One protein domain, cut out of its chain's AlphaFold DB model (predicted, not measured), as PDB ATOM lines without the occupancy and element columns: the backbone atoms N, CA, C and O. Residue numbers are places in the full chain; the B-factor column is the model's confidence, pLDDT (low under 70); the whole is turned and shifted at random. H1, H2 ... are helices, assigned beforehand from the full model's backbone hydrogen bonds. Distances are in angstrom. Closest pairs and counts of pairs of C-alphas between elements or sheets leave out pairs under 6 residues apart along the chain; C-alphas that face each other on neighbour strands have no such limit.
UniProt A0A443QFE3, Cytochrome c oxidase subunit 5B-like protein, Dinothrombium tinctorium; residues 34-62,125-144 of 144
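AT A GLANCE: This is residues 34 to 62 and 125 to 144 of the 144 residues of the protein "Cytochrome c oxidase subunit 5B-like protein" of Dinothrombium tinctorium (UniProt A0A443QFE3). Look along an elongated shape in which short H1 lies near one end and packs on H2, the longest helix, in the middle, while H3, across a cut in the chain, lies near the other end, apart from both. A loop of residues 125 to 135 bulges out to one side before H3. The printed part has 49 residues, 22 of them in H1, H2 and H3, under half; the class is all helix, with no named strand. It is only just compact, close to loose, with a radius of gyration of the C-alphas of 11.6 A and spans of 40 by 24 by 15 A.

HOW THE PARTS SIT: H1, residues 37 to 40, touches H2, residues 43 to 53; their closest C-alphas, of Ile 38 and Lys 46, are 6.0 A apart. H3, residues 136 to 142, is apart from H1, and only just from H2, at 8.2 A. Of O i to N i+4 pairs, 6 of 7 in H2 and 2 of 3 in H3 are within hydrogen-bond range; H1 is too short for one.

IN THESE COORDINATES: Find C-alpha 37 at (22.674, 15.059, 209.425), where H1 begins, 5.2 A long. H2 runs 16.1 A from Gly 43. H3 runs 10.5 A to C-alpha 142 at (42.872, 23.638, 187.346).

THE WHOLE: The farthest C-alphas, of Phe 34 and Lys 144, are 40.3 A apart. Residues 63 to 124 are not printed; C-alphas 62 and 125 are 13.6 A apart across this cut. The link from H1 to H2 is tight. Residues 128 and 130 to 144 have pLDDT under 70.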
ATOM      1  N   PHE A  34      16.552  16.079 216.839       85.56
ATOM      2  CA  PHE A  34      17.250  15.094 216.020       85.56
ATOM      3  C   PHE A  34      18.710  15.530 215.827       85.56
ATOM      4  O   PHE A  34      18.986  16.729 215.791       85.56
ATOM      5  N   ALA A  35      19.625  14.560 215.743       85.88
ATOM      6  CA  ALA A  35      21.031  14.838 215.468       85.88
ATOM      7  C   ALA A  35      21.177  15.508 214.098       85.88
ATOM      8  O   ALA A  35      20.444  15.167 213.161       85.88
ATOM      9  N   ASP A  36      22.136  16.422 213.979       88.00
ATOM     10  CA  ASP A  36      22.420  17.060 212.703       88.00
ATOM     11  C   ASP A  36      22.879  16.007 211.683       88.00
ATOM     12  O   ASP A  36      23.674  15.115 212.011       88.00
ATOM     13  N   PRO A  37      22.400  16.083 210.429       87.88
ATOM     14  CA  PRO A  37      22.674  15.059 209.425       87.88
ATOM     15  C   PRO A  37      24.178  14.890 209.161       87.88
ATOM     16  O   PRO A  37      24.636  13.774 208.942       87.88
ATOM     17  N   ILE A  38      24.965  15.965 209.257       88.94
ATOM     18  CA  ILE A  38      26.423  15.951 209.047       88.94
ATOM     19  C   ILE A  38      27.173  15.254 210.193       88.94
ATOM     20  O   ILE A  38      28.181  14.575 209.965       88.94
ATOM     21  N   GLU A  39      26.698  15.411 211.430       87.56
ATOM     22  CA  GLU A  39      27.304  14.783 212.607       87.56
ATOM     23  C   GLU A  39      26.976  13.292 212.675       87.56
ATOM     24  O   GLU A  39      27.837  12.485 213.033       87.56
ATOM     25  N   HIS A  40      25.747  12.932 212.298       90.62
ATOM     26  CA  HIS A  40      25.272  11.555 212.305       90.62
ATOM     27  C   HIS A  40      25.790  10.727 211.119       90.62
ATOM     28  O   HIS A  40      26.037   9.528 211.270       90.62
ATOM     29  N   ALA A  41      25.969  11.343 209.946       93.00
ATOM     30  CA  ALA A  41      26.458  10.655 208.759       93.00
ATOM     31  C   ALA A  41      27.876  10.101 208.963       93.00
ATOM     32  O   ALA A  41      28.739  10.702 209.608       93.00
ATOM     33  N   THR A  42      28.157   8.952 208.348       90.31
ATOM     34  CA  THR A  42      29.478   8.308 208.393       90.31
ATOM     35  C   THR A  42      29.939   7.895 206.994       90.31
ATOM     36  O   THR A  42      29.172   7.892 206.033       90.31
ATOM     37  N   GLY A  43      31.229   7.583 206.848       90.50
ATOM     38  CA  GLY A  43      31.775   7.054 205.596       90.50
ATOM     39  C   GLY A  43      31.674   8.021 204.410       90.50
ATOM     40  O   GLY A  43      32.099   9.173 204.504       90.50
ATOM     41  N   LEU A  44      31.169   7.524 203.273       89.19
ATOM     42  CA  LEU A  44      31.065   8.286 202.022       89.19
ATOM     43  C   LEU A  44      29.980   9.365 202.089       89.19
ATOM     44  O   LEU A  44      30.177  10.453 201.560       89.19
ATOM     45  N   GLU A  45      28.877   9.087 202.784       90.31
ATOM     46  CA  GLU A  45      27.762  10.023 202.952       90.31
ATOM     47  C   GLU A  45      28.232  11.315 203.620       90.31
ATOM     48  O   GLU A  45      28.043  12.400 203.075       90.31
ATOM     49  N   LYS A  46      28.976  11.196 204.729       90.56
ATOM     50  CA  LYS A  46      29.570  12.354 205.407       90.56
ATOM     51  C   LYS A  46      30.463  13.166 204.472       90.56
ATOM     52  O   LYS A  46      30.410  14.390 204.467       90.56
ATOM     53  N   LYS A  47      31.290  12.493 203.668       88.44
ATOM     54  CA  LYS A  47      32.183  13.174 202.724       88.44
ATOM     55  C   LYS A  47      31.413  13.930 201.641       88.44
ATOM     56  O   LYS A  47      31.846  15.010 201.262       88.44
ATOM     57  N   MET A  48      30.299  13.381 201.156       89.19
ATOM     58  CA  MET A  48      29.455  14.068 200.177       89.19
ATOM     59  C   MET A  48      28.799  15.309 200.782       89.19
ATOM     60  O   MET A  48      28.916  16.377 200.196       89.19
ATOM     61  N   LEU A  49      28.230  15.203 201.988       89.81
ATOM     62  CA  LEU A  49      27.645  16.349 202.695       89.81
ATOM     63  C   LEU A  49      28.669  17.479 202.902       89.81
ATOM     64  O   LEU A  49      28.388  18.638 202.617       89.81
ATOM     65  N   LEU A  50      29.901  17.143 203.295       88.69
ATOM     66  CA  LEU A  50      30.984  18.125 203.448       88.69
ATOM     67  C   LEU A  50      31.412  18.767 202.113       88.69
ATOM     68  O   LEU A  50      31.867  19.910 202.089       88.69
ATOM     69  N   LEU A  51      31.311  18.050 200.991       87.69
ATOM     70  CA  LEU A  51      31.587  18.609 199.663       87.69
ATOM     71  C   LEU A  51      30.464  19.534 199.193       87.69
ATOM     72  O   LEU A  51      30.749  20.578 198.602       87.69
ATOM     73  N   GLU A  52      29.218  19.187 199.504       88.50
ATOM     74  CA  GLU A  52      28.050  20.028 199.250       88.50
ATOM     75  C   GLU A  52      28.133  21.345 200.032       88.50
ATOM     76  O   GLU A  52      27.935  22.408 199.442       88.50
ATOM     77  N   GLU A  53      28.540  21.309 201.307       87.56
ATOM     78  CA  GLU A  53      28.818  22.511 202.112       87.56
ATOM     79  C   GLU A  53      29.897  23.404 201.480       87.56
ATOM     80  O   GLU A  53      29.790  24.630 201.486       87.56
ATOM     81  N   LYS A  54      30.923  22.794 200.871       85.31
ATOM     82  CA  LYS A  54      31.979  23.495 200.117       85.31
ATOM     83  C   LYS A  54      31.530  23.956 198.719       85.31
ATOM     84  O   LYS A  54      32.325  24.547 197.981       85.31
ATOM     85  N   GLY A  55      30.276  23.706 198.338       85.75
ATOM     86  CA  GLY A  55      29.683  24.122 197.066       85.75
ATOM     87  C   GLY A  55      30.043  23.240 195.868       85.75
ATOM     88  O   GLY A  55      29.912  23.682 194.727       85.75
ATOM     89  N   ILE A  56      30.519  22.013 196.095       85.62
ATOM     90  CA  ILE A  56      30.825  21.047 195.034       85.62
ATOM     91  C   ILE A  56      29.657  20.080 194.897       85.62
ATOM     92  O   ILE A  56      29.476  19.186 195.713       85.62
ATOM     93  N   THR A  57      28.873  20.256 193.835       84.75
ATOM     94  CA  THR A  57      27.654  19.465 193.603       84.75
ATOM     95  C   THR A  57      27.913  18.130 192.901       84.75
ATOM     96  O   THR A  57      27.153  17.190 193.086       84.75
ATOM     97  N   ASP A  58      28.963  18.032 192.076       87.75
ATOM     98  CA  ASP A  58      29.271  16.822 191.298       87.75
ATOM     99  C   ASP A  58      30.712  16.350 191.541       87.75
ATOM    100  O   ASP A  58      31.618  16.691 190.775       87.75
ATOM    101  N   PRO A  59      30.949  15.585 192.620       87.06
ATOM    102  CA  PRO A  59      32.282  15.103 192.956       87.06
ATOM    103  C   PRO A  59      32.756  13.932 192.083       87.06
ATOM    104  O   PRO A  59      33.949  13.653 192.031       87.06
ATOM    105  N   PHE A  60      31.842  13.252 191.384       87.81
ATOM    106  CA  PHE A  60      32.155  12.086 190.549       87.81
ATOM    107  C   PHE A  60      32.174  12.393 189.048       87.81
ATOM    108  O   PHE A  60      32.334  11.481 188.236       87.81
ATOM    109  N   PHE A  61      32.024  13.661 188.656       88.38
ATOM    110  CA  PHE A  61      31.981  14.086 187.255       88.38
ATOM    111  C   PHE A  61      30.934  13.305 186.439       88.38
ATOM    112  O   PHE A  61      31.223  12.790 185.350       88.38
ATOM    113  N   THR A  62      29.731  13.172 186.998       86.50
ATOM    114  CA  THR A  62      28.575  12.517 186.361       86.50
ATOM    115  C   THR A  62      27.831  13.474 185.429       86.50
ATOM    116  O   THR A  62      27.162  13.041 184.489       86.50
ATOM    117  N   LEU A 125      38.711  14.471 194.811       81.38
ATOM    118  CA  LEU A 125      38.111  15.535 195.630       81.38
ATOM    119  C   LEU A 125      37.891  15.122 197.096       81.38
ATOM    120  O   LEU A 125      37.569  15.965 197.932       81.38
ATOM    121  N   PHE A 126      38.041  13.832 197.395       82.25
ATOM    122  CA  PHE A 126      37.815  13.240 198.710       82.25
ATOM    123  C   PHE A 126      39.074  13.144 199.576       82.25
ATOM    124  O   PHE A 126      38.956  12.893 200.781       82.25
ATOM    125  N   GLU A 127      40.257  13.301 198.982       71.25
ATOM    126  CA  GLU A 127      41.521  13.319 199.716       71.25
ATOM    127  C   GLU A 127      41.596  14.587 200.584       71.25
ATOM    128  O   GLU A 127      41.128  15.653 200.195       71.25
ATOM    129  N   GLY A 128      42.085  14.472 201.821       64.44
ATOM    130  CA  GLY A 128      42.268  15.618 202.726       64.44
ATOM    131  C   GLY A 128      41.010  16.196 203.403       64.44
ATOM    132  O   GLY A 128      41.141  17.063 204.264       64.44
ATOM    133  N   ILE A 129      39.787  15.714 203.115       70.12
ATOM    134  CA  ILE A 129      38.561  16.208 203.795       70.12
ATOM    135  C   ILE A 129      38.600  15.962 205.314       70.12
ATOM    136  O   ILE A 129      38.142  16.806 206.079       70.12
ATOM    137  N   LEU A 130      39.134  14.819 205.757       60.09
ATOM    138  CA  LEU A 130      39.193  14.456 207.181       60.09
ATOM    139  C   LEU A 130      40.356  15.123 207.929       60.09
ATOM    140  O   LEU A 130      40.318  15.199 209.152       60.09
ATOM    141  N   GLU A 131      41.364  15.607 207.204       60.34
ATOM    142  CA  GLU A 131      42.579  16.210 207.770       60.34
ATOM    143  C   GLU A 131      42.455  17.735 207.934       60.34
ATOM    144  O   GLU A 131      43.304  18.358 208.559       60.34
ATOM    145  N   GLY A 132      41.369  18.339 207.434       57.41
ATOM    146  CA  GLY A 132      41.062  19.758 207.642       57.41
ATOM    147  C   GLY A 132      41.824  20.737 206.737       57.41
ATOM    148  O   GLY A 132      41.576  21.935 206.822       57.41
ATOM    149  N   GLU A 133      42.680  20.256 205.831       55.03
ATOM    150  CA  GLU A 133      43.552  21.081 204.973       55.03
ATOM    151  C   GLU A 133      43.276  20.895 203.469       55.03
ATOM    152  O   GLU A 133      44.188  20.712 202.664       55.03
ATOM    153  N   PHE A 134      42.010  20.931 203.044       56.88
ATOM    154  CA  PHE A 134      41.684  20.747 201.625       56.88
ATOM    155  C   PHE A 134      40.635  21.742 201.122       56.88
ATOM    156  O   PHE A 134      39.462  21.674 201.514       56.88
ATOM    157  N   ASP A 135      41.071  22.622 200.212       63.84
ATOM    158  CA  ASP A 135      40.252  23.538 199.408       63.84
ATOM    159  C   ASP A 135      39.973  22.916 198.023       63.84
ATOM    160  O   ASP A 135      40.648  23.238 197.034       63.84
ATOM    161  N   PRO A 136      38.962  22.038 197.887       61.22
ATOM    162  CA  PRO A 136      38.700  21.312 196.642       61.22
ATOM    163  C   PRO A 136      38.296  22.239 195.476       61.22
ATOM    164  O   PRO A 136      38.398  21.875 194.304       61.22
ATOM    165  N   GLN A 137      37.913  23.489 195.764       61.91
ATOM    166  CA  GLN A 137      37.592  24.500 194.754       61.91
ATOM    167  C   GLN A 137      38.803  24.933 193.907       61.91
ATOM    168  O   GLN A 137      38.646  25.231 192.721       61.91
ATOM    169  N   ASN A 138      40.015  24.959 194.473       62.53
ATOM    170  CA  ASN A 138      41.222  25.329 193.721       62.53
ATOM    171  C   ASN A 138      41.626  24.253 192.706       62.53
ATOM    172  O   ASN A 138      42.249  24.556 191.690       62.53
ATOM    173  N   ILE A 139      41.228  23.009 192.948       61.28
ATOM    174  CA  ILE A 139      41.512  21.864 192.086       61.28
ATOM    175  C   ILE A 139      40.571  21.848 190.878       61.28
ATOM    176  O   ILE A 139      41.026  21.696 189.747       61.28
ATOM    177  N   LEU A 140      39.281  22.134 191.079       59.69
ATOM    178  CA  LEU A 140      38.320  22.288 189.979       59.69
ATOM    179  C   LEU A 140      38.670  23.450 189.036       59.69
ATOM    180  O   LEU A 140      38.386  23.380 187.842       59.69
ATOM    181  N   LYS A 141      39.313  24.511 189.545       60.69
ATOM    182  CA  LYS A 141      39.827  25.609 188.711       60.69
ATOM    183  C   LYS A 141      40.999  25.191 187.819       60.69
ATOM    184  O   LYS A 141      41.183  25.814 186.785       60.69
ATOM    185  N   LYS A 142      41.767  24.155 188.178       57.16
ATOM    186  CA  LYS A 142      42.872  23.638 187.346       57.16
ATOM    187  C   LYS A 142      42.394  22.798 186.155       57.16
ATOM    188  O   LYS A 142      43.172  22.585 185.235       57.16
ATOM    189  N   LEU A 143      41.142  22.335 186.176       55.31
ATOM    190  CA  LEU A 143      40.519  21.560 185.096       55.31
ATOM    191  C   LEU A 143      39.792  22.426 184.046       55.31
ATOM    192  O   LEU A 143      39.309  21.878 183.057       55.31
ATOM    193  N   LYS A 144      39.649  23.742 184.268       49.41
ATOM    194  CA  LYS A 144      38.913  24.664 183.381       49.41
ATOM    195  C   LYS A 144      39.836  25.556 182.562       49.41
ATOM    196  O   LYS A 144      40.860  26.007 183.114       49.41
TER     197      LYS A 144